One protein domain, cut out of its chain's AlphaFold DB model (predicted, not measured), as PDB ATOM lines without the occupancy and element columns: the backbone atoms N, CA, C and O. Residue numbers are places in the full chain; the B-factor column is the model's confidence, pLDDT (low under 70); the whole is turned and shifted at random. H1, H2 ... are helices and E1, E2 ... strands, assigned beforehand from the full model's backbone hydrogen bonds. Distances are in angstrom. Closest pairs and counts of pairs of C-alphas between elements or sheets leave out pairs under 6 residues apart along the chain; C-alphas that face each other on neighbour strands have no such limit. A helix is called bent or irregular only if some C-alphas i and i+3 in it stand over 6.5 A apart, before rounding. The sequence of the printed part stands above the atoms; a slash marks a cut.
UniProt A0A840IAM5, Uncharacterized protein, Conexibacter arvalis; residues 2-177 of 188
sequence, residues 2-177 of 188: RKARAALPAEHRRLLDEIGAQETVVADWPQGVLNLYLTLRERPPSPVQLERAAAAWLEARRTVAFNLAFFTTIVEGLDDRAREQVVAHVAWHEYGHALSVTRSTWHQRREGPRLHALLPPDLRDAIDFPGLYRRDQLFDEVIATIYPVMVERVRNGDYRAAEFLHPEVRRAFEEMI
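What this domain is: This is residues 2 to 177 of the 188 residues of an uncharacterized protein of Conexibacter arvalis (UniProt A0A840IAM5). A long helix, H6, runs through the middle of a helical body, with a small hairpin of strands, E1 and E2, packed on it on one side and the bent helix H10 folded back against it on another. H3 covers the hairpin from the side away from H6, with H4 packed on H3, while H7, H8 and H9 pack on the arm H10a and H1 packs on H6. The printed part has 176 residues with eleven named helices and two named strands, in the order H1, H2, H3, H4, E1, E2, H5, H6, H7, H8, H9, H10, H11; the sheet's order is E1, E2, antiparallel, and the class is mostly helix. The whole is compact, with a radius of gyration of the C-alphas of 15.5 A, and rounded, spanning 43 by 34 by 32 A.

How they stand to each other: E1, residues 55 to 58, and E2, residues 63 to 66, form an antiparallel hairpin with 152 degrees between their directions. N 56 and O 65 are within hydrogen-bond range at 2.8 A, and so are N 65 and O 56 at 2.9 A. H6, residues 80 to 103, comes closest to E1 at the C-alphas of Trp 57 and Glu 94, 5.6 A apart. H3, residues 32 to 40, comes closest to E1 at the C-alphas of Val 33 and Ala 56, 7.1 A apart; H3 and H6 are apart. H4, residues 47 to 51, touches H3, the closest C-alphas being those of Leu 34 and Leu 50, 5.8 A. H5, residues 68 to 74, touches no helix, but H5 and H6 are near each other, with 6 pairs of C-alphas within 10 A. H10, residues 138 to 155, was assigned as one helix by its hydrogen bonds but is bent, with C-alphas 145 and 148 at 6.5 A. Its arms H10a, residues 138 to 145, and H10b, residues 148 to 155, stand at a shallow tilt of 31 degrees. H10 is the hub, touching five other helices. H6 touches H10a with residues 92 to 101 alone, opposite ways at 35.2 degrees, only just a steep tilt; the closest C-alphas are those of Gly 96 and Ala 144, 4.0 A. H8, residues 112 to 117, touches H10a at a steep tilt of 63 degrees, closest at the C-alphas of Gly 112 and Phe 139, 3.7 A. H7, residues 106 to 110, touches H10a at Arg 109 and Phe 139, whose C-alphas are the closest at 5.1 A. H9, residues 121 to 128, touches H10a, closest at the C-alphas of Ile 127 and Glu 141, 6.7 A. H11, residues 167 to 176, and H10a only just touch, with 3 pairs of C-alphas within 8 A, the closest those of Ile 143 and Phe 173, 5.9 A; they are about perpendicular at 82 degrees. H1, residues 2 to 6, touches H6, closest at the C-alphas of Ala 4 and Ala 88, 4.8 A. H2, residues 10 to 18, and H6 only just touch, with 3 pairs within 8 A, the closest C-alphas being those of Leu 16 and Leu 99, 7.3 A. Every O i to N i+4 pair is within hydrogen-bond range in H1, H2, H3, H4, H6, H7, H8, H10a and H10b, against 2 of 3 in H5, 3 of 4 in H9 and 5 of 6 in H11.

Where its parts are: H1 begins at C-alpha 2, (213.194, 349.361, 257.030). H6 is 34.2 A from first to last C-alpha, beginning at C-alpha 80, (220.954, 363.266, 260.047). H11 is 14.5 A long and ends at C-alpha 176, (204.570, 348.441, 236.839). H3 measures 12.8 A and H2 12.3 A.

The domain as a whole: The C-alphas farthest apart are those of Gly 77 and His 107, 43.3 A. The printed part has no cut. The links H2 to H3 and H10 to H11 are long. The mean pLDDT of the printed part is 85.7; residues 24 to 32, 44 to 45, 47 to 48 and 129 to 132 are under 70.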
ATOM      1  N   ARG A   2     214.477 349.597 256.331       80.19
ATOM      2  CA  ARG A   2     213.194 349.361 257.030       80.19
ATOM      3  C   ARG A   2     212.328 350.624 257.168       80.19
ATOM      4  O   ARG A   2     211.162 350.599 256.807       80.19
ATOM      5  N   LYS A   3     212.920 351.753 257.586       83.81
ATOM      6  CA  LYS A   3     212.233 353.063 257.623       83.81
ATOM      7  C   LYS A   3     211.742 353.522 256.236       83.81
ATOM      8  O   LYS A   3     210.621 353.998 256.116       83.81
ATOM      9  N   ALA A   4     212.565 353.362 255.197       86.19
ATOM     10  CA  ALA A   4     212.221 353.746 253.827       86.19
ATOM     11  C   ALA A   4     211.059 352.904 253.274       86.19
ATOM     12  O   ALA A   4     210.116 353.459 252.719       86.19
ATOM     13  N   ARG A   5     211.084 351.582 253.493       87.62
ATOM     14  CA  ARG A   5     210.003 350.665 253.111       87.62
ATOM     15  C   ARG A   5     208.724 350.926 253.902       87.62
ATOM     16  O   ARG A   5     207.650 350.965 253.315       87.62
ATOM     17  N   ALA A   6     208.829 351.152 255.211       88.81
ATOM     18  CA  ALA A   6     207.682 351.469 256.063       88.81
ATOM     19  C   ALA A   6     206.955 352.751 255.625       88.81
ATOM     20  O   ALA A   6     205.749 352.868 255.821       88.81
ATOM     21  N   ALA A   7     207.672 353.687 255.000       88.75
ATOM     22  CA  ALA A   7     207.102 354.924 254.487       88.75
ATOM     23  C   ALA A   7     206.395 354.802 253.125       88.75
ATOM     24  O   ALA A   7     205.789 355.776 252.680       88.75
ATOM     25  N   LEU A   8     206.482 353.651 252.455       91.31
ATOM     26  CA  LEU A   8     205.746 353.401 251.218       91.31
ATOM     27  C   LEU A   8     204.254 353.178 251.504       91.31
ATOM     28  O   LEU A   8     203.923 352.673 252.581       91.31
ATOM     29  N   PRO A   9     203.352 353.449 250.546       92.00
ATOM     30  CA  PRO A   9     201.966 352.983 250.599       92.00
ATOM     31  C   PRO A   9     201.856 351.469 250.829       92.00
ATOM     32  O   PRO A   9     202.741 350.702 250.441       92.00
ATOM     33  N   ALA A  10     200.762 351.012 251.446       91.38
ATOM     34  CA  ALA A  10     200.587 349.598 251.790       91.38
ATOM     35  C   ALA A  10     200.588 348.692 250.552       91.38
ATOM     36  O   ALA A  10     201.199 347.627 250.559       91.38
ATOM     37  N   GLU A  11     199.952 349.144 249.473       92.25
ATOM     38  CA  GLU A  11     199.942 348.506 248.159       92.25
ATOM     39  C   GLU A  11     201.362 348.277 247.651       92.25
ATOM     40  O   GLU A  11     201.689 347.190 247.192       92.25
ATOM     41  N   HIS A  12     202.230 349.275 247.791       93.81
ATOM     42  CA  HIS A  12     203.600 349.204 247.292       93.81
ATOM     43  C   HIS A  12     204.478 348.307 248.160       93.81
ATOM     44  O   HIS A  12     205.306 347.565 247.636       93.81
ATOM     45  N   ARG A  13     204.256 348.293 249.480       93.62
ATOM     46  CA  ARG A  13     204.899 347.310 250.365       93.62
ATOM     47  C   ARG A  13     204.508 345.878 249.992       93.62
ATOM     48  O   ARG A  13     205.407 345.044 249.918       93.62
ATOM     49  N   ARG A  14     203.220 345.640 249.694       93.50
ATOM     50  CA  ARG A  14     202.708 344.341 249.220       93.50
ATOM     51  C   ARG A  14     203.338 343.922 247.895       93.50
ATOM     52  O   ARG A  14     203.782 342.790 247.797       93.50
ATOM     53  N   LEU A  15     203.469 344.828 246.923       93.88
ATOM     54  CA  LEU A  15     204.164 344.524 245.661       93.88
ATOM     55  C   LEU A  15     205.612 344.083 245.897       93.88
ATOM     56  O   LEU A  15     206.086 343.139 245.269       93.88
ATOM     57  N   LEU A  16     206.310 344.743 246.824       93.88
ATOM     58  CA  LEU A  16     207.660 344.342 247.215       93.88
ATOM     59  C   LEU A  16     207.671 342.971 247.913       93.88
ATOM     60  O   LEU A  16     208.582 342.182 247.676       93.88
ATOM     61  N   ASP A  17     206.661 342.651 248.726       93.75
ATOM     62  CA  ASP A  17     206.517 341.322 249.339       93.75
ATOM     63  C   ASP A  17     206.234 340.231 248.295       93.75
ATOM     64  O   ASP A  17     206.827 339.156 248.360       93.75
ATOM     65  N   GLU A  18     205.393 340.511 247.296       94.12
ATOM     66  CA  GLU A  18     205.041 339.583 246.211       94.12
ATOM     67  C   GLU A  18     206.258 339.179 245.372       94.12
ATOM     68  O   GLU A  18     206.414 338.008 245.023       94.12
ATOM     69  N   ILE A  19     207.166 340.122 245.098       91.38
ATOM     70  CA  ILE A  19     208.433 339.816 244.417       91.38
ATOM     71  C   ILE A  19     209.482 339.222 245.372       91.38
ATOM     72  O   ILE A  19     210.577 338.857 244.946       91.38
ATOM     73  N   GLY A  20     209.160 339.074 246.660       90.62
ATOM     74  CA  GLY A  20     210.026 338.525 247.702       90.62
ATOM     75  C   GLY A  20     211.189 339.437 248.087       90.62
ATOM     76  O   GLY A  20     212.255 338.929 248.434       90.62
ATOM     77  N   ALA A  21     211.012 340.758 247.994       89.62
ATOM     78  CA  ALA A  21     212.026 341.726 248.385       89.62
ATOM     79  C   ALA A  21     212.321 341.625 249.887       89.62
ATOM     80  O   ALA A  21     211.447 341.806 250.744       89.62
ATOM     81  N   GLN A  22     213.579 341.355 250.207       84.12
ATOM     82  CA  GLN A  22     214.062 341.241 251.571       84.12
ATOM     83  C   GLN A  22     214.353 342.625 252.157       84.12
ATOM     84  O   GLN A  22     214.811 343.540 251.476       84.12
ATOM     85  N   GLU A  23     214.117 342.784 253.459       70.94
ATOM     86  CA  GLU A  23     214.478 344.014 254.178       70.94
ATOM     87  C   GLU A  23     215.962 344.080 254.566       70.94
ATOM     88  O   GLU A  23     216.406 345.072 255.153       70.94
ATOM     89  N   THR A  24     216.718 343.019 254.281       64.12
ATOM     90  CA  THR A  24     218.112 342.867 254.688       64.12
ATOM     91  C   THR A  24     218.967 343.898 253.972       64.12
ATOM     92  O   THR A  24     219.252 343.762 252.787       64.12
ATOM     93  N   VAL A  25     219.402 344.935 254.683       57.34
ATOM     94  CA  VAL A  25     220.362 345.884 254.121       57.34
ATOM     95  C   VAL A  25     221.700 345.175 254.040       57.34
ATOM     96  O   VAL A  25     222.239 344.776 255.069       57.34
ATOM     97  N   VAL A  26     222.277 345.062 252.847       57.09
ATOM     98  CA  VAL A  26     223.687 344.663 252.703       57.09
ATOM     99  C   VAL A  26     224.575 345.884 253.005       57.09
ATOM    100  O   VAL A  26     225.438 346.250 252.219       57.09
ATOM    101  N   ALA A  27     224.293 346.590 254.109       51.56
ATOM    102  CA  ALA A  27     225.021 347.789 254.534       51.56
ATOM    103  C   ALA A  27     226.389 347.458 255.149       51.56
ATOM    104  O   ALA A  27     227.218 348.346 255.289       51.56
ATOM    105  N   ASP A  28     226.651 346.188 255.460       49.38
ATOM    106  CA  ASP A  28     227.820 345.788 256.247       49.38
ATOM    107  C   ASP A  28     228.981 345.233 255.409       49.38
ATOM    108  O   ASP A  28     229.869 344.579 255.955       49.38
ATOM    109  N   TRP A  29     228.977 345.385 254.077       57.38
ATOM    110  CA  TRP A  29     229.992 344.727 253.245       57.38
ATOM    111  C   TRP A  29     231.053 345.729 252.768       57.38
ATOM    112  O   TRP A  29     230.782 346.554 251.893       57.38
ATOM    113  N   PRO A  30     232.291 345.648 253.292       54.56
ATOM    114  CA  PRO A  30     233.330 346.658 253.076       54.56
ATOM    115  C   PRO A  30     233.913 346.676 251.654       54.56
ATOM    116  O   PRO A  30     234.818 347.455 251.379       54.56
ATOM    117  N   GLN A  31     233.438 345.815 250.747       63.28
ATOM    118  CA  GLN A  31     234.079 345.571 249.451       63.28
ATOM    119  C   GLN A  31     233.384 346.254 248.257       63.28
ATOM    120  O   GLN A  31     233.868 346.125 247.138       63.28
ATOM    121  N   GLY A  32     232.294 347.002 248.467       68.62
ATOM    122  CA  GLY A  32     231.582 347.716 247.396       68.62
ATOM    123  C   GLY A  32     230.700 346.816 246.512       68.62
ATOM    124  O   GLY A  32     230.845 345.593 246.490       68.62
ATOM    125  N   VAL A  33     229.762 347.425 245.774       74.00
ATOM    126  CA  VAL A  33     228.686 346.712 245.049       74.00
ATOM    127  C   VAL A  33     229.215 345.778 243.956       74.00
ATOM    128  O   VAL A  33     228.704 344.672 243.804       74.00
ATOM    129  N   LEU A  34     230.277 346.144 243.232       75.56
ATOM    130  CA  LEU A  34     230.877 345.272 242.212       75.56
ATOM    131  C   LEU A  34     231.338 343.923 242.793       75.56
ATOM    132  O   LEU A  34     231.056 342.872 242.218       75.56
ATOM    133  N   ASN A  35     231.991 343.934 243.956       74.06
ATOM    134  CA  ASN A  35     232.428 342.705 244.619       74.06
ATOM    135  C   ASN A  35     231.244 341.866 245.130       74.06
ATOM    136  O   ASN A  35     231.364 340.641 245.218       74.06
ATOM    137  N   LEU A  36     230.085 342.484 245.395       73.94
ATOM    138  CA  LEU A  36     228.846 341.755 245.693       73.94
ATOM    139  C   LEU A  36     228.388 340.938 244.495       73.94
ATOM    140  O   LEU A  36     228.168 339.738 244.638       73.94
ATOM    141  N   TYR A  37     228.315 341.558 243.316       76.38
ATOM    142  CA  TYR A  37     227.971 340.855 242.079       76.38
ATOM    143  C   TYR A  37     228.914 339.669 241.834       76.38
ATOM    144  O   TYR A  37     228.453 338.553 241.590       76.38
ATOM    145  N   LEU A  38     230.226 339.867 242.010       77.31
ATOM    146  CA  LEU A  38     231.219 338.794 241.870       77.31
ATOM    147  C   LEU A  38     231.011 337.658 242.887       77.31
ATOM    148  O   LEU A  38     231.033 336.485 242.511       77.31
ATOM    149  N   THR A  39     230.764 337.989 244.157       74.56
ATOM    150  CA  THR A  39     230.540 337.006 245.237       74.56
ATOM    151  C   THR A  39     229.261 336.202 245.018       74.56
ATOM    152  O   THR A  39     229.226 334.991 245.240       74.56
ATOM    153  N   LEU A  40     228.207 336.872 244.559       74.06
ATOM    154  CA  LEU A  40     226.910 336.269 244.266       74.06
ATOM    155  C   LEU A  40     226.877 335.542 242.922       74.06
ATOM    156  O   LEU A  40     225.907 334.840 242.642       74.06
ATOM    157  N   ARG A  41     227.947 335.661 242.124       75.31
ATOM    158  CA  ARG A  41     228.033 335.161 240.746       75.31
ATOM    159  C   ARG A  41     226.918 335.721 239.854       75.31
ATOM    160  O   ARG A  41     226.475 335.059 238.919       75.31
ATOM    161  N   GLU A  42     226.490 336.946 240.135       73.06
ATOM    162  CA  GLU A  42     225.583 337.711 239.287       73.06
ATOM    163  C   GLU A  42     226.398 338.538 238.289       73.06
ATOM    164  O   GLU A  42     227.498 339.011 238.590       73.06
ATOM    165  N   ARG A  43     225.874 338.722 237.073       70.56
ATOM    166  CA  ARG A  43     226.553 339.537 236.063       70.56
ATOM    167  C   ARG A  43     226.253 341.015 236.332       70.56
ATOM    168  O   ARG A  43     225.097 341.405 236.183       70.56
ATOM    169  N   PRO A  44     227.257 341.847 236.663       69.44
ATOM    170  CA  PRO A  44     227.020 343.270 236.840       69.44
ATOM    171  C   PRO A  44     226.614 343.915 235.503       69.44
ATOM    172  O   PRO A  44     227.099 343.480 234.450       69.44
ATOM    173  N   PRO A  45     225.773 344.965 235.515       65.88
ATOM    174  CA  PRO A  45     225.402 345.695 234.302       65.88
ATOM    175  C   PRO A  45     226.630 346.311 233.612       65.88
ATOM    176  O   PRO A  45     226.786 346.173 232.398       65.88
ATOM    177  N   SER A  46     227.526 346.920 234.397       70.50
ATOM    178  CA  SER A  46     228.853 347.399 233.996       70.50
ATOM    179  C   SER A  46     229.687 347.715 235.247       70.50
ATOM    180  O   SER A  46     229.156 348.342 236.165       70.50
ATOM    181  N   PRO A  47     230.984 347.354 235.311       69.12
ATOM    182  CA  PRO A  47     231.854 347.727 236.430       69.12
ATOM    183  C   PRO A  47     231.899 349.240 236.690       69.12
ATOM    184  O   PRO A  47     231.766 349.667 237.832       69.12
ATOM    185  N   VAL A  48     231.983 350.051 235.628       69.00
ATOM    186  CA  VAL A  48     232.063 351.522 235.720       69.00
ATOM    187  C   VAL A  48     230.778 352.128 236.286       69.00
ATOM    188  O   VAL A  48     230.828 353.082 237.058       69.00
ATOM    189  N   GLN A  49     229.618 351.573 235.919       70.19
ATOM    190  CA  GLN A  49     228.338 352.029 236.464       70.19
ATOM    191  C   GLN A  49     228.236 351.691 237.953       70.19
ATOM    192  O   GLN A  49     227.830 352.536 238.739       70.19
ATOM    193  N   LEU A  50     228.681 350.495 238.358       72.38
ATOM    194  CA  LEU A  50     228.623 350.069 239.757       72.38
ATOM    195  C   LEU A  50     229.591 350.822 240.678       72.38
ATOM    196  O   LEU A  50     229.264 351.035 241.842       72.38
ATOM    197  N   GLU A  51     230.755 351.251 240.184       71.06
ATOM    198  CA  GLU A  51     231.671 352.111 240.954       71.06
ATOM    199  C   GLU A  51     231.030 353.452 241.334       71.06
ATOM    200  O   GLU A  51     231.307 353.986 242.407       71.06
ATOM    201  N   ARG A  52     230.150 353.971 240.470       72.94
ATOM    202  CA  ARG A  52     229.434 355.242 240.656       72.94
ATOM    203  C   ARG A  52     228.006 355.068 241.168       72.94
ATOM    204  O   ARG A  52     227.287 356.053 241.302       72.94
ATOM    205  N   ALA A  53     227.586 353.837 241.443       77.88
ATOM    206  CA  ALA A  53     226.261 353.554 241.963       77.88
ATOM    207  C   ALA A  53     226.257 353.692 243.490       77.88
ATOM    208  O   ALA A  53     227.091 353.108 244.187       77.88
ATOM    209  N   ALA A  54     225.297 354.458 244.011       82.00
ATOM    210  CA  ALA A  54     225.049 354.603 245.446       82.00
ATOM    211  C   ALA A  54     224.518 353.299 246.068       82.00
ATOM    212  O   ALA A  54     224.854 352.952 247.204       82.00
ATOM    213  N   ALA A  55     223.717 352.562 245.302       85.62
ATOM    214  CA  ALA A  55     223.186 351.255 245.639       85.62
ATOM    215  C   ALA A  55     222.929 350.446 244.358       85.62
ATOM    216  O   ALA A  55     223.124 350.947 243.256       85.62
ATOM    217  N   ALA A  56     222.556 349.180 244.516       85.81
ATOM    218  CA  ALA A  56     222.007 348.363 243.446       85.81
ATOM    219  C   ALA A  56     221.025 347.333 244.012       85.81
ATOM    220  O   ALA A  56     221.261 346.740 245.073       85.81
ATOM    221  N   TRP A  57     219.962 347.059 243.268       86.56
ATOM    222  CA  TRP A  57     219.162 345.852 243.422       86.56
ATOM    223  C   TRP A  57     219.967 344.605 243.022       86.56
ATOM    224  O   TRP A  57     220.547 344.547 241.939       86.56
ATOM    225  N   LEU A  58     219.997 343.602 243.902       83.69
ATOM    226  CA  LEU A  58     220.622 342.296 243.677       83.69
ATOM    227  C   LEU A  58     219.527 341.251 243.473       83.69
ATOM    228  O   LEU A  58     218.804 340.913 244.417       83.69
ATOM    229  N   GLU A  59     219.397 340.734 242.254       83.62
ATOM    230  CA  GLU A  59     218.235 339.938 241.850       83.62
ATOM    231  C   GLU A  59     218.189 338.580 242.559       83.62
ATOM    232  O   GLU A  59     217.140 338.199 243.086       83.62
ATOM    233  N   ALA A  60     219.317 337.864 242.673       82.19
ATOM    234  CA  ALA A  60     219.318 336.530 243.282       82.19
ATOM    235  C   ALA A  60     219.078 336.580 244.796       82.19
ATOM    236  O   ALA A  60     218.591 335.617 245.392       82.19
ATOM    237  N   ARG A  61     219.414 337.707 245.433       82.00
ATOM    238  CA  ARG A  61     219.161 337.947 246.863       82.00
ATOM    239  C   ARG A  61     217.865 338.695 247.130       82.00
ATOM    240  O   ARG A  61     217.435 338.734 248.280       82.00
ATOM    241  N   ARG A  62     217.256 339.264 246.088       87.44
ATOM    242  CA  ARG A  62     216.074 340.119 246.163       87.44
ATOM    243  C   ARG A  62     216.235 341.206 247.222       87.44
ATOM    244  O   ARG A  62     215.373 341.378 248.079       87.44
ATOM    245  N   THR A  63     217.368 341.900 247.209       85.62
ATOM    246  CA  THR A  63     217.639 342.960 248.183       85.62
ATOM    247  C   THR A  63     218.390 344.133 247.571       85.62
ATOM    248  O   THR A  63     219.059 343.993 246.551       85.62
ATOM    249  N   VAL A  64     218.300 345.286 248.229       84.94
ATOM    250  CA  VAL A  64     219.081 346.476 247.895       84.94
ATOM    251  C   VAL A  64     220.402 346.445 248.658       84.94
ATOM    252  O   VAL A  64     220.427 346.378 249.893       84.94
ATOM    253  N   ALA A  65     221.503 346.540 247.923       83.06
ATOM    254  CA  ALA A  65     222.838 346.669 248.479       83.06
ATOM    255  C   ALA A  65     223.379 348.083 248.289       83.06
ATOM    256  O   ALA A  65     223.362 348.602 247.180       83.06
ATOM    257  N   PHE A  66     223.894 348.688 249.357       80.75
ATOM    258  CA  PHE A  66     224.477 350.029 249.309       80.75
ATOM    259  C   PHE A  66     225.982 349.946 249.086       80.75
ATOM    260  O   PHE A  66     226.680 349.161 249.729       80.75
ATOM    261  N   ASN A  67     226.500 350.807 248.214       80.31
ATOM    262  CA  ASN A  67     227.933 351.010 248.069       80.31
ATOM    263  C   ASN A  67     228.424 351.928 249.192       80.31
ATOM    264  O   ASN A  67     228.559 353.127 248.980       80.31
ATOM    265  N   LEU A  68     228.666 351.394 250.394       75.81
ATOM    266  CA  LEU A  68     228.955 352.214 251.580       75.81
ATOM    267  C   LEU A  68     230.119 353.199 251.372       75.81
ATOM    268  O   LEU A  68     230.045 354.333 251.842       75.81
ATOM    269  N   ALA A  69     231.163 352.794 250.643       75.50
ATOM    270  CA  ALA A  69     232.311 353.647 250.349       75.50
ATOM    271  C   ALA A  69     231.909 354.895 249.544       75.50
ATOM    272  O   ALA A  69     232.188 356.011 249.967       75.50
ATOM    273  N   PHE A  70     231.196 354.715 248.427       77.06
ATOM    274  CA  PHE A  70     230.719 355.835 247.611       77.06
ATOM    275  C   PHE A  70     229.582 356.607 248.294       77.06
ATOM    276  O   PHE A  70     229.523 357.833 248.243       77.06
ATOM    277  N   PHE A  71     228.700 355.891 248.990       78.12
ATOM    278  CA  PHE A  71     227.566 356.466 249.698       78.12
ATOM    279  C   PHE A  71     228.017 357.418 250.806       78.12
ATOM    280  O   PHE A  71     227.439 358.490 250.943       78.12
ATOM    281  N   THR A  72     229.079 357.072 251.544       79.62
ATOM    282  CA  THR A  72     229.666 357.938 252.582       79.62
ATOM    283  C   THR A  72     230.098 359.283 251.999       79.62
ATOM    284  O   THR A  72     229.817 360.307 252.611       79.62
ATOM    285  N   THR A  73     230.679 359.297 250.794       83.62
ATOM    286  CA  THR A  73     231.040 360.530 250.076       83.62
ATOM    287  C   THR A  73     229.813 361.355 249.682       83.62
ATOM    288  O   THR A  73     229.839 362.575 249.784       83.62
ATOM    289  N   ILE A  74     228.720 360.711 249.253       82.44
ATOM    290  CA  ILE A  74     227.472 361.409 248.885       82.44
ATOM    291  C   ILE A  74     226.839 362.096 250.099       82.44
ATOM    292  O   ILE A  74     226.283 363.186 249.976       82.44
ATOM    293  N   VAL A  75     226.884 361.446 251.264       85.31
ATOM    294  CA  VAL A  75     226.196 361.928 252.471       85.31
ATOM    295  C   VAL A  75     227.091 362.712 253.434       85.31
ATOM    296  O   VAL A  75     226.652 363.095 254.529       85.31
ATOM    297  N   GLU A  76     228.344 362.947 253.050       88.06
ATOM    298  CA  GLU A  76     229.297 363.732 253.823       88.06
ATOM    299  C   GLU A  76     228.798 365.178 253.981       88.06
ATOM    300  O   GLU A  76     228.253 365.781 253.060       88.06
ATOM    301  N   GLY A  77     228.920 365.734 255.189       88.94
ATOM    302  CA  GLY A  77     228.466 367.098 255.493       88.94
ATOM    303  C   GLY A  77     226.948 367.291 255.625       88.94
ATOM    304  O   GLY A  77     226.526 368.340 256.105       88.94
ATOM    305  N   LEU A  78     226.124 366.297 255.277       91.19
ATOM    306  CA  LEU A  78     224.676 366.341 255.509       91.19
ATOM    307  C   LEU A  78     224.333 366.142 256.994       91.19
ATOM    308  O   LEU A  78     225.014 365.388 257.694       91.19
ATOM    309  N   ASP A  79     223.251 366.772 257.459       93.12
ATOM    310  CA  ASP A  79     222.661 366.471 258.768       93.12
ATOM    311  C   ASP A  79     221.905 365.130 258.758       93.12
ATOM    312  O   ASP A  79     221.598 364.577 257.700       93.12
ATOM    313  N   ASP A  80     221.584 364.589 259.935       88.19
ATOM    314  CA  ASP A  80     220.954 363.266 260.047       88.19
ATOM    315  C   ASP A  80     219.631 363.155 259.276       88.19
ATOM    316  O   ASP A  80     219.329 362.104 258.706       88.19
ATOM    317  N   ARG A  81     218.856 364.242 259.192       89.19
ATOM    318  CA  ARG A  81     217.584 364.254 258.463       89.19
ATOM    319  C   ARG A  81     217.818 364.178 256.956       89.19
ATOM    320  O   ARG A  81     217.169 363.375 256.286       89.19
ATOM    321  N   ALA A  82     218.725 364.992 256.428       89.19
ATOM    322  CA  ALA A  82     219.097 364.989 255.021       89.19
ATOM    323  C   ALA A  82     219.712 363.640 254.621       89.19
ATOM    324  O   ALA A  82     219.352 363.081 253.585       89.19
ATOM    325  N   ARG A  83     220.547 363.046 255.486       87.81
ATOM    326  CA  ARG A  83     221.077 361.686 255.291       87.81
ATOM    327  C   ARG A  83     219.966 360.647 255.187       87.81
ATOM    328  O   ARG A  83     219.958 359.855 254.246       87.81
ATOM    329  N   GLU A  84     219.017 360.648 256.123       86.25
ATOM    330  CA  GLU A  84     217.886 359.711 256.094       86.25
ATOM    331  C   GLU A  84     217.029 359.874 254.832       86.25
ATOM    332  O   GLU A  84     216.563 358.874 254.278       86.25
ATOM    333  N   GLN A  85     216.848 361.109 254.356       89.19
ATOM    334  CA  GLN A  85     216.128 361.393 253.115       89.19
ATOM    335  C   GLN A  85     216.864 360.847 251.889       89.19
ATOM    336  O   GLN A  85     216.241 360.146 251.096       89.19
ATOM    337  N   VAL A  86     218.177 361.070 251.770       89.50
ATOM    338  CA  VAL A  86     218.982 360.523 250.661       89.50
ATOM    339  C   VAL A  86     218.956 358.994 250.665       89.50
ATOM    340  O   VAL A  86     218.707 358.379 249.630       89.50
ATOM    341  N   VAL A  87     219.126 358.360 251.833       87.00
ATOM    342  CA  VAL A  87     219.023 356.894 251.966       87.00
ATOM    343  C   VAL A  87     217.651 356.396 251.519       87.00
ATOM    344  O   VAL A  87     217.561 355.376 250.838       87.00
ATOM    345  N   ALA A  88     216.575 357.079 251.919       90.62
ATOM    346  CA  ALA A  88     215.222 356.690 251.544       90.62
ATOM    347  C   ALA A  88     214.971 356.862 250.042       90.62
ATOM    348  O   ALA A  88     214.412 355.961 249.426       90.62
ATOM    349  N   HIS A  89     215.437 357.963 249.456       92.50
ATOM    350  CA  HIS A  89     215.299 358.235 248.031       92.50
ATOM    351  C   HIS A  89     216.021 357.176 247.188       92.50
ATOM    352  O   HIS A  89     215.410 356.571 246.309       92.50
ATOM    353  N   VAL A  90     217.281 356.868 247.521       90.44
ATOM    354  CA  VAL A  90     218.050 355.798 246.859       90.44
ATOM    355  C   VAL A  90     217.364 354.444 247.039       90.44
ATOM    356  O   VAL A  90     217.199 353.699 246.082       90.44
ATOM    357  N   ALA A  91     216.879 354.134 248.242       90.62
ATOM    358  CA  ALA A  91     216.132 352.903 248.486       90.62
ATOM    359  C   ALA A  91     214.890 352.770 247.592       90.62
ATOM    360  O   ALA A  91     214.620 351.692 247.068       90.62
ATOM    361  N   TRP A  92     214.120 353.848 247.444       94.69
ATOM    362  CA  TRP A  92     212.934 353.856 246.597       94.69
ATOM    363  C   TRP A  92     213.299 353.717 245.123       94.69
ATOM    364  O   TRP A  92     212.645 352.939 244.442       94.69
ATOM    365  N   HIS A  93     214.364 354.367 244.653       94.44
ATOM    366  CA  HIS A  93     214.874 354.174 243.295       94.44
ATOM    367  C   HIS A  93     215.161 352.690 243.000       94.44
ATOM    368  O   HIS A  93     214.613 352.117 242.059       94.44
ATOM    369  N   GLU A  94     215.891 352.010 243.890       92.25
ATOM    370  CA  GLU A  94     216.203 350.580 243.739       92.25
ATOM    371  C   GLU A  94     214.970 349.670 243.843       92.25
ATOM    372  O   GLU A  94     214.885 348.632 243.187       92.25
ATOM    373  N   TYR A  95     213.965 350.051 244.633       94.25
ATOM    374  CA  TYR A  95     212.671 349.367 244.617       94.25
ATOM    375  C   TYR A  95     211.928 349.567 243.293       94.25
ATOM    376  O   TYR A  95     211.246 348.650 242.838       94.25
ATOM    377  N   GLY A  96     212.080 350.728 242.657       95.06
ATOM    378  CA  GLY A  96     211.559 350.987 241.319       95.06
ATOM    379  C   GLY A  96     212.204 350.068 240.285       95.06
ATOM    380  O   GLY A  96     211.477 349.465 239.498       95.06
ATOM    381  N   HIS A  97     213.523 349.858 240.370       92.94
ATOM    382  CA  HIS A  97     214.228 348.833 239.592       92.94
ATOM    383  C   HIS A  97     213.702 347.424 239.853       92.94
ATOM    384  O   HIS A  97     213.404 346.686 238.918       92.94
ATOM    385  N   ALA A  98     213.558 347.036 241.121       92.69
ATOM    386  CA  ALA A  98     213.068 345.706 241.471       92.69
ATOM    387  C   ALA A  98     211.680 345.436 240.861       92.69
ATOM    388  O   ALA A  98     211.427 344.358 240.312       92.69
ATOM    389  N   LEU A  99     210.788 346.428 240.924       94.75
ATOM    390  CA  LEU A  99     209.435 346.340 240.380       94.75
ATOM    391  C   LEU A  99     209.433 346.334 238.849       94.75
ATOM    392  O   LEU A  99     208.757 345.487 238.265       94.75
ATOM    393  N   SER A 100     210.203 347.209 238.193       94.25
ATOM    394  CA  SER A 100     210.286 347.254 236.729       94.25
ATOM    395  C   SER A 100     210.894 345.978 236.158       94.25
ATOM    396  O   SER A 100     210.285 345.354 235.287       94.25
ATOM    397  N   VAL A 101     212.008 345.495 236.711       90.19
ATOM    398  CA  VAL A 101     212.657 344.254 236.263       90.19
ATOM    399  C   VAL A 101     211.730 343.051 236.443       90.19
ATOM    400  O   VAL A 101     211.639 342.207 235.554       90.19
ATOM    401  N   THR A 102     210.993 342.966 237.549       90.44
ATOM    402  CA  THR A 102     210.166 341.778 237.818       90.44
ATOM    403  C   THR A 102     208.836 341.788 237.060       90.44
ATOM    404  O   THR A 102     208.295 340.725 236.757       90.44
ATOM    405  N   ARG A 103     208.279 342.969 236.765       93.25
ATOM    406  CA  ARG A 103     206.906 343.106 236.244       93.25
ATOM    407  C   ARG A 103     206.835 343.509 234.775       93.25
ATOM    408  O   ARG A 103     205.766 343.392 234.178       93.25
ATOM    409  N   SER A 104     207.940 343.958 234.181       93.12
ATOM    410  CA  SER A 104     207.974 344.313 232.764       93.12
ATOM    411  C   SER A 104     208.169 343.097 231.867       93.12
ATOM    412  O   SER A 104     208.919 342.161 232.147       93.12
ATOM    413  N   THR A 105     207.514 343.150 230.718       93.19
ATOM    414  CA  THR A 105     207.773 342.272 229.585       93.19
ATOM    415  C   THR A 105     208.948 342.798 228.764       93.19
ATOM    416  O   THR A 105     209.256 343.991 228.751       93.19
ATOM    417  N   TRP A 106     209.558 341.916 227.973       90.81
ATOM    418  CA  TRP A 106     210.587 342.320 227.014       90.81
ATOM    419  C   TRP A 106     210.097 343.389 226.021       90.81
ATOM    420  O   TRP A 106     210.855 344.282 225.651       90.81
ATOM    421  N   HIS A 107     208.823 343.329 225.612       91.69
ATOM    422  CA  HIS A 107     208.231 344.327 224.720       91.69
ATOM    423  C   HIS A 107     208.169 345.710 225.368       91.69
ATOM    424  O   HIS A 107     208.586 346.676 224.738       91.69
ATOM    425  N   GLN A 108     207.740 345.801 226.629       94.06
ATOM    426  CA  GLN A 108     207.730 347.069 227.368       94.06
ATOM    427  C   GLN A 108     209.142 347.655 227.493       94.06
ATOM    428  O   GLN A 108     209.334 348.837 227.217       94.06
ATOM    429  N   ARG A 109     210.159 346.833 227.797       93.00
ATOM    430  CA  ARG A 109     211.543 347.328 227.940       93.00
ATOM    431  C   ARG A 109     212.108 347.973 226.676       93.00
ATOM    432  O   ARG A 109     212.919 348.893 226.760       93.00
ATOM    433  N   ARG A 110     211.659 347.545 225.494       92.88
ATOM    434  CA  ARG A 110     212.079 348.144 224.215       92.88
ATOM    435  C   ARG A 110     211.581 349.570 224.012       92.88
ATOM    436  O   ARG A 110     212.191 350.297 223.229       92.88
ATOM    437  N   GLU A 111     210.540 349.972 224.734       94.75
ATOM    438  CA  GLU A 111     210.021 351.337 224.706       94.75
ATOM    439  C   GLU A 111     210.887 352.308 225.523       94.75
ATOM    440  O   GLU A 111     210.729 353.518 225.387       94.75
ATOM    441  N   GLY A 112     211.854 351.815 226.311       94.00
ATOM    442  CA  GLY A 112     212.735 352.619 227.167       94.00
ATOM    443  C   GLY A 112     213.301 353.886 226.506       94.00
ATOM    444  O   GLY A 112     213.084 354.974 227.033       94.00
ATOM    445  N   PRO A 113     213.943 353.810 225.321       94.69
ATOM    446  CA  PRO A 113     214.451 354.996 224.626       94.69
ATOM    447  C   PRO A 113     213.367 356.020 224.260       94.69
ATOM    448  O   PRO A 113     213.619 357.222 224.301       94.69
ATOM    449  N   ARG A 114     212.165 355.554 223.893       96.12
ATOM    450  CA  ARG A 114     211.025 356.426 223.577       96.12
ATOM    451  C   ARG A 114     210.515 357.105 224.845       96.12
ATOM    452  O   ARG A 114     210.336 358.316 224.840       96.12
ATOM    453  N   LEU A 115     210.321 356.344 225.923       96.69
ATOM    454  CA  LEU A 115     209.853 356.876 227.204       96.69
ATOM    455  C   LEU A 115     210.849 357.878 227.800       96.69
ATOM    456  O   LEU A 115     210.436 358.943 228.246       96.69
ATOM    457  N   HIS A 116     212.148 357.587 227.722       95.75
ATOM    458  CA  HIS A 116     213.222 358.486 228.148       95.75
ATOM    459  C   HIS A 116     213.167 359.845 227.433       95.75
ATOM    460  O   HIS A 116     213.277 360.892 228.064       95.75
ATOM    461  N   ALA A 117     212.925 359.852 226.119       95.62
ATOM    462  CA  ALA A 117     212.803 361.089 225.344       95.62
ATOM    463  C   ALA A 117     211.560 361.927 225.707       95.62
ATOM    464  O   ALA A 117     211.525 363.119 225.407       95.62
ATOM    465  N   LEU A 118     210.553 361.310 226.331       97.62
ATOM    466  CA  LEU A 118     209.309 361.948 226.768       97.62
ATOM    467  C   LEU A 118     209.356 362.415 228.231       97.62
ATOM    468  O   LEU A 118     208.373 362.979 228.718       97.62
ATOM    469  N   LEU A 119     210.459 362.163 228.942       96.56
ATOM    470  CA  LEU A 119     210.624 362.631 230.310       96.56
ATOM    471  C   LEU A 119     210.776 364.158 230.371       96.56
ATOM    472  O   LEU A 119     211.383 364.761 229.478       96.56
ATOM    473  N   PRO A 120     210.285 364.786 231.455       94.94
ATOM    474  CA  PRO A 120     210.710 366.123 231.843       94.94
ATOM    475  C   PRO A 120     212.248 366.231 231.885       94.94
ATOM    476  O   PRO A 120     212.899 365.251 232.263       94.94
ATOM    477  N   PRO A 121     212.843 367.381 231.502       93.25
ATOM    478  CA  PRO A 121     214.298 367.532 231.413       93.25
ATOM    479  C   PRO A 121     215.045 367.124 232.685       93.25
ATOM    480  O   PRO A 121     216.026 366.405 232.608       93.25
ATOM    481  N   ASP A 122     214.527 367.500 233.848       92.12
ATOM    482  CA  ASP A 122     215.062 367.178 235.169       92.12
ATOM    483  C   ASP A 122     215.136 365.668 235.451       92.12
ATOM    484  O   ASP A 122     216.138 365.188 235.979       92.12
ATOM    485  N   LEU A 123     214.120 364.897 235.053       93.12
ATOM    486  CA  LEU A 123     214.141 363.435 235.205       93.12
ATOM    487  C   LEU A 123     215.012 362.757 234.150       93.12
ATOM    488  O   LEU A 123     215.623 361.726 234.422       93.12
ATOM    489  N   ARG A 124     215.062 363.322 232.943       92.44
ATOM    490  CA  ARG A 124     215.922 362.824 231.872       92.44
ATOM    491  C   ARG A 124     217.397 363.001 232.235       92.44
ATOM    492  O   ARG A 124     218.164 362.050 232.153       92.44
ATOM    493  N   ASP A 125     217.764 364.182 232.720       89.00
ATOM    494  CA  ASP A 125     219.135 364.516 233.105       89.00
ATOM    495  C   ASP A 125     219.624 363.636 234.274       89.00
ATOM    496  O   ASP A 125     220.793 363.255 234.313       89.00
ATOM    497  N   ALA A 126     218.721 363.238 235.183       86.00
ATOM    498  CA  ALA A 126     219.015 362.287 236.258       86.00
ATOM    499  C   ALA A 126     219.353 360.865 235.761       86.00
ATOM    500  O   ALA A 126     220.018 360.121 236.473       86.00
ATOM    501  N   ILE A 127     218.916 360.490 234.553       84.81
ATOM    502  CA  ILE A 127     219.258 359.213 233.904       84.81
ATOM    503  C   ILE A 127     220.494 359.386 233.008       84.81
ATOM    504  O   ILE A 127     221.382 358.532 232.972       84.81
ATOM    505  N   ASP A 128     220.595 360.510 232.297       82.31
ATOM    506  CA  ASP A 128     221.729 360.805 231.416       82.31
ATOM    507  C   ASP A 128     223.048 361.012 232.186       82.31
ATOM    508  O   ASP A 128     224.129 360.843 231.613       82.31
ATOM    509  N   PHE A 129     222.987 361.316 233.487       68.31
ATOM    510  CA  PHE A 129     224.146 361.407 234.372       68.31
ATOM    511  C   PHE A 129     224.105 360.318 235.460       68.31
ATOM    512  O   PHE A 129     223.226 360.352 236.314       68.31
ATOM    513  N   PRO A 130     225.067 359.373 235.503       62.22
ATOM    514  CA  PRO A 130     226.337 359.329 234.767       62.22
ATOM    515  C   PRO A 130     226.242 358.756 233.337       62.22
ATOM    516  O   PRO A 130     227.269 358.686 232.654       62.22
ATOM    517  N   GLY A 131     225.053 358.328 232.901       62.84
ATOM    518  CA  GLY A 131     224.800 357.769 231.573       62.84
ATOM    519  C   GLY A 131     225.278 356.321 231.412       62.84
ATOM    520  O   GLY A 131     225.503 355.599 232.382       62.84
ATOM    521  N   LEU A 132     225.463 355.890 230.156       68.94
ATOM    522  CA  LEU A 132     225.940 354.549 229.749       68.94
ATOM    523  C   LEU A 132     224.915 353.406 229.843       68.94
ATOM    524  O   LEU A 132     225.276 352.241 229.654       68.94
ATOM    525  N   TYR A 133     223.640 353.714 230.073       75.25
ATOM    526  CA  TYR A 133     222.586 352.707 230.037       75.25
ATOM    527  C   TYR A 133     222.378 352.166 228.625       75.25
ATOM    528  O   TYR A 133     222.251 352.904 227.643       75.25
ATOM    529  N   ARG A 134     222.323 350.839 228.516       77.88
ATOM    530  CA  ARG A 134     221.930 350.179 227.276       77.88
ATOM    531  C   ARG A 134     220.456 350.454 226.995       77.88
ATOM    532  O   ARG A 134     219.661 350.734 227.890       77.88
ATOM    533  N   ARG A 135     220.070 350.337 225.724       76.81
ATOM    534  CA  ARG A 135     218.694 350.621 225.278       76.81
ATOM    535  C   ARG A 135     217.649 349.766 225.996       76.81
ATOM    536  O   ARG A 135     216.530 350.227 226.171       76.81
ATOM    537  N   ASP A 136     218.015 348.549 226.384       74.38
ATOM    538  CA  ASP A 136     217.183 347.602 227.130       74.38
ATOM    539  C   ASP A 136     217.131 347.876 228.642       74.38
ATOM    540  O   ASP A 136     216.282 347.298 229.311       74.38
ATOM    541  N   GLN A 137     217.988 348.761 229.164       85.06
ATOM    542  CA  GLN A 137     218.020 349.181 230.574       85.06
ATOM    543  C   GLN A 137     217.252 350.488 230.810       85.06
ATOM    544  O   GLN A 137     216.738 350.710 231.899       85.06
ATOM    545  N   LEU A 138     217.119 351.336 229.781       91.19
ATOM    546  CA  LEU A 138     216.475 352.649 229.905       91.19
ATOM    547  C   LEU A 138     215.031 352.586 230.411       91.19
ATOM    548  O   LEU A 138     214.588 353.511 231.077       91.19
ATOM    549  N   PHE A 139     214.288 351.519 230.110       94.69
ATOM    550  CA  PHE A 139     212.943 351.364 230.662       94.69
ATOM    551  C   PHE A 139     212.978 351.261 232.187       94.69
ATOM    552  O   PHE A 139     212.234 351.963 232.867       94.69
ATOM    553  N   ASP A 140     213.860 350.416 232.718       92.88
ATOM    554  CA  ASP A 140     213.946 350.173 234.153       92.88
ATOM    555  C   ASP A 140     214.410 351.438 234.891       92.88
ATOM    556  O   ASP A 140     213.832 351.763 235.925       92.88
ATOM    557  N   GLU A 141     215.357 352.193 234.314       93.31
ATOM    558  CA  GLU A 141     215.803 353.509 234.811       93.31
ATOM    559  C   GLU A 141     214.684 354.556 234.799       93.31
ATOM    560  O   GLU A 141     214.522 355.303 235.759       93.31
ATOM    561  N   VAL A 142     213.866 354.609 233.739       95.56
ATOM    562  CA  VAL A 142     212.715 355.528 233.676       95.56
ATOM    563  C   VAL A 142     211.764 355.259 234.843       95.56
ATOM    564  O   VAL A 142     211.375 356.190 235.549       95.56
ATOM    565  N   ILE A 143     211.411 353.992 235.086       96.94
ATOM    566  CA  ILE A 143     210.526 353.630 236.201       96.94
ATOM    567  C   ILE A 143     211.188 353.928 237.552       96.94
ATOM    568  O   ILE A 143     210.549 354.520 238.426       96.94
ATOM    569  N   ALA A 144     212.461 353.557 237.715       95.38
ATOM    570  CA  ALA A 144     213.226 353.752 238.942       95.38
ATOM    571  C   ALA A 144     213.421 355.228 239.300       95.38
ATOM    572  O   ALA A 144     213.351 355.581 240.472       95.38
ATOM    573  N   THR A 145     213.586 356.108 238.314       95.38
ATOM    574  CA  THR A 145     213.729 357.558 238.517       95.38
ATOM    575  C   THR A 145     212.399 358.233 238.849       95.38
ATOM    576  O   THR A 145     212.350 359.123 239.696       95.38
ATOM    577  N   ILE A 146     211.290 357.793 238.247       96.69
ATOM    578  CA  ILE A 146     209.957 358.343 238.551       96.69
ATOM    579  C   ILE A 146     209.495 357.936 239.953       96.69
ATOM    580  O   ILE A 146     208.896 358.735 240.675       96.69
ATOM    581  N   TYR A 147     209.740 356.687 240.349       96.81
ATOM    582  CA  TYR A 147     209.166 356.129 241.568       96.81
ATOM    583  C   TYR A 147     209.454 356.916 242.865       96.81
ATOM    584  O   TYR A 147     208.485 357.215 243.571       96.81
ATOM    585  N   PRO A 148     210.697 357.316 243.201       95.38
ATOM    586  CA  PRO A 148     210.962 358.098 244.406       95.38
ATOM    587  C   PRO A 148     210.235 359.448 244.394       95.38
ATOM    588  O   PRO A 148     209.679 359.837 245.420       95.38
ATOM    589  N   VAL A 149     210.133 360.113 243.236       94.94
ATOM    590  CA  VAL A 149     209.370 361.366 243.082       94.94
ATOM    591  C   VAL A 149     207.898 361.142 243.425       94.94
ATOM    592  O   VAL A 149     207.289 361.919 244.160       94.94
ATOM    593  N   MET A 150     207.315 360.046 242.937       95.25
ATOM    594  CA  MET A 150     205.924 359.698 243.231       95.25
ATOM    595  C   MET A 150     205.715 359.387 244.719       95.25
ATOM    596  O   MET A 150     204.770 359.891 245.329       95.25
ATOM    597  N   VAL A 151     206.622 358.626 245.336       94.62
ATOM    598  CA  VAL A 151     206.578 358.335 246.779       94.62
ATOM    599  C   VAL A 151     206.649 359.621 247.606       94.62
ATOM    600  O   VAL A 151     205.864 359.791 248.541       94.62
ATOM    601  N   GLU A 152     207.537 360.553 247.256       93.31
ATOM    602  CA  GLU A 152     207.654 361.848 247.935       93.31
ATOM    603  C   GLU A 152     206.364 362.670 247.850       93.31
ATOM    604  O   GLU A 152     205.933 363.239 248.857       93.31
ATOM    605  N   ARG A 153     205.690 362.680 246.695       92.44
ATOM    606  CA  ARG A 153     204.389 363.351 246.538       92.44
ATOM    607  C   ARG A 153     203.343 362.802 247.502       92.44
ATOM    608  O   ARG A 153     202.710 363.581 248.212       92.44
ATOM    609  N   VAL A 154     203.217 361.479 247.592       92.06
ATOM    610  CA  VAL A 154     202.270 360.840 248.521       92.06
ATOM    611  C   VAL A 154     202.628 361.115 249.974       92.06
ATOM    612  O   VAL A 154     201.747 361.420 250.776       92.06
ATOM    613  N   ARG A 155     203.918 361.095 250.319       89.25
ATOM    614  CA  ARG A 155     204.377 361.478 251.661       89.25
ATOM    615  C   ARG A 155     204.031 362.923 252.020       89.25
ATOM    616  O   ARG A 155     203.854 363.218 253.199       89.25
ATOM    617  N   ASN A 156     203.903 363.792 251.021       89.12
ATOM    618  CA  ASN A 156     203.459 365.177 251.162       89.12
ATOM    619  C   ASN A 156     201.935 365.347 250.987       89.12
ATOM    620  O   ASN A 156     201.447 366.473 250.896       89.12
ATOM    621  N   GLY A 157     201.171 364.250 250.952       88.31
ATOM    622  CA  GLY A 157     199.709 364.259 250.876       88.31
ATOM    623  C   GLY A 157     199.124 364.363 249.465       88.31
ATOM    624  O   GLY A 157     197.903 364.447 249.327       88.31
ATOM    625  N   ASP A 158     199.943 364.335 248.410       90.88
ATOM    626  CA  ASP A 158     199.467 364.365 247.026       90.88
ATOM    627  C   ASP A 158     199.358 362.954 246.431       90.88
ATOM    628  O   ASP A 158     200.329 362.371 245.951       90.88
ATOM    629  N   TYR A 159     198.133 362.432 246.445       88.44
ATOM    630  CA  TYR A 159     197.756 361.123 245.900       88.44
ATOM    631  C   TYR A 159     197.203 361.211 244.471       88.44
ATOM    632  O   TYR A 159     196.571 360.271 244.004       88.44
ATOM    633  N   ARG A 160     197.332 362.345 243.774       88.00
ATOM    634  CA  ARG A 160     196.786 362.480 242.414       88.00
ATOM    635  C   ARG A 160     197.653 361.754 241.387       88.00
ATOM    636  O   ARG A 160     198.793 361.375 241.658       88.00
ATOM    637  N   ALA A 161     197.102 361.570 240.189       85.12
ATOM    638  CA  ALA A 161     197.851 361.057 239.050       85.12
ATOM    639  C   ALA A 161     199.067 361.947 238.728       85.12
ATOM    640  O   ALA A 161     199.061 363.155 238.976       85.12
ATOM    641  N   ALA A 162     200.102 361.353 238.134       87.12
ATOM    642  CA  ALA A 162     201.325 362.043 237.730       87.12
ATOM    643  C   ALA A 162     201.112 362.903 236.466       87.12
ATOM    644  O   ALA A 162     201.660 362.614 235.409       87.12
ATOM    645  N   GLU A 163     200.275 363.939 236.533       89.19
ATOM    646  CA  GLU A 163     199.926 364.782 235.369       89.19
ATOM    647  C   GLU A 163     201.109 365.574 234.792       89.19
ATOM    648  O   GLU A 163     201.043 366.035 233.658       89.19
ATOM    649  N   PHE A 164     202.202 365.697 235.549       91.75
ATOM    650  CA  PHE A 164     203.458 366.280 235.074       91.75
ATOM    651  C   PHE A 164     204.237 365.349 234.127       91.75
ATOM    652  O   PHE A 164     205.162 365.799 233.454       91.75
ATOM    653  N   LEU A 165     203.887 364.060 234.072       95.56
ATOM    654  CA  LEU A 165     204.472 363.101 233.142       95.56
ATOM    655  C   LEU A 165     203.678 363.068 231.838       95.56
ATOM    656  O   LEU A 165     202.448 363.152 231.826       95.56
ATOM    657  N   HIS A 166     204.384 362.834 230.731       97.69
ATOM    658  CA  HIS A 166     203.736 362.515 229.465       97.69
ATOM    659  C   HIS A 166     202.812 361.283 229.623       97.69
ATOM    660  O   HIS A 166     203.205 360.322 230.295       97.69
ATOM    661  N   PRO A 167     201.618 361.237 228.990       97.00
ATOM    662  CA  PRO A 167     200.646 360.156 229.202       97.00
ATOM    663  C   PRO A 167     201.185 358.739 228.969       97.00
ATOM    664  O   PRO A 167     200.790 357.811 229.669       97.00
ATOM    665  N   GLU A 168     202.089 358.567 228.001       97.44
ATOM    666  CA  GLU A 168     202.742 357.276 227.731       97.44
ATOM    667  C   GLU A 168     203.670 356.841 228.871       97.44
ATOM    668  O   GLU A 168     203.645 355.681 229.273       97.44
ATOM    669  N   VAL A 169     204.442 357.779 229.428       97.19
ATOM    670  CA  VAL A 169     205.344 357.522 230.557       97.19
ATOM    671  C   VAL A 169     204.534 357.177 231.801       97.19
ATOM    672  O   VAL A 169     204.823 356.189 232.472       97.19
ATOM    673  N   ARG A 170     203.471 357.946 232.070       96.38
ATOM    674  CA  ARG A 170     202.555 357.673 233.180       96.38
ATOM    675  C   ARG A 170     201.942 356.277 233.073       96.38
ATOM    676  O   ARG A 170     201.962 355.542 234.050       96.38
ATOM    677  N   ARG A 171     201.449 355.898 231.888       96.00
ATOM    678  CA  ARG A 171     200.871 354.565 231.664       96.00
ATOM    679  C   ARG A 171     201.895 353.456 231.908       96.00
ATOM    680  O   ARG A 171     201.595 352.513 232.627       96.00
ATOM    681  N   ALA A 172     203.098 353.587 231.347       96.31
ATOM    682  CA  ALA A 172     204.164 352.607 231.545       96.31
ATOM    683  C   ALA A 172     204.526 352.447 233.032       96.31
ATOM    684  O   ALA A 172     204.727 351.330 233.505       96.31
ATOM    685  N   PHE A 173     204.555 353.553 233.779       96.19
ATOM    686  CA  PHE A 173     204.749 353.533 235.226       96.19
ATOM    687  C   PHE A 173     203.605 352.828 235.961       96.19
ATOM    688  O   PHE A 173     203.865 351.925 236.751       96.19
ATOM    689  N   GLU A 174     202.354 353.181 235.665       95.06
ATOM    690  CA  GLU A 174     201.152 352.618 236.297       95.06
ATOM    691  C   GLU A 174     200.993 351.106 236.067       95.06
ATOM    692  O   GLU A 174     200.501 350.393 236.943       95.06
ATOM    693  N   GLU A 175     201.453 350.593 234.922       94.62
ATOM    694  CA  GLU A 175     201.489 349.152 234.636       94.62
ATOM    695  C   GLU A 175     202.454 348.401 235.573       94.62
ATOM    696  O   GLU A 175     202.179 347.272 236.002       94.62
ATOM    697  N   MET A 176     203.584 349.023 235.923       94.62
ATOM    698  CA  MET A 176     204.570 348.441 236.839       94.62
ATOM    699  C   MET A 176     204.186 348.668 238.298       94.62
ATOM    700  O   MET A 176     204.344 347.772 239.126       94.62
ATOM    701  N   ILE A 177     203.676 349.854 238.618       94.19
ATOM    702  CA  ILE A 177     203.417 350.330 239.972       94.19
ATOM    703  C   ILE A 177     202.027 350.979 239.974       94.19
ATOM    704  O   ILE A 177     201.899 352.138 239.580       94.19
TER     705      ILE A 177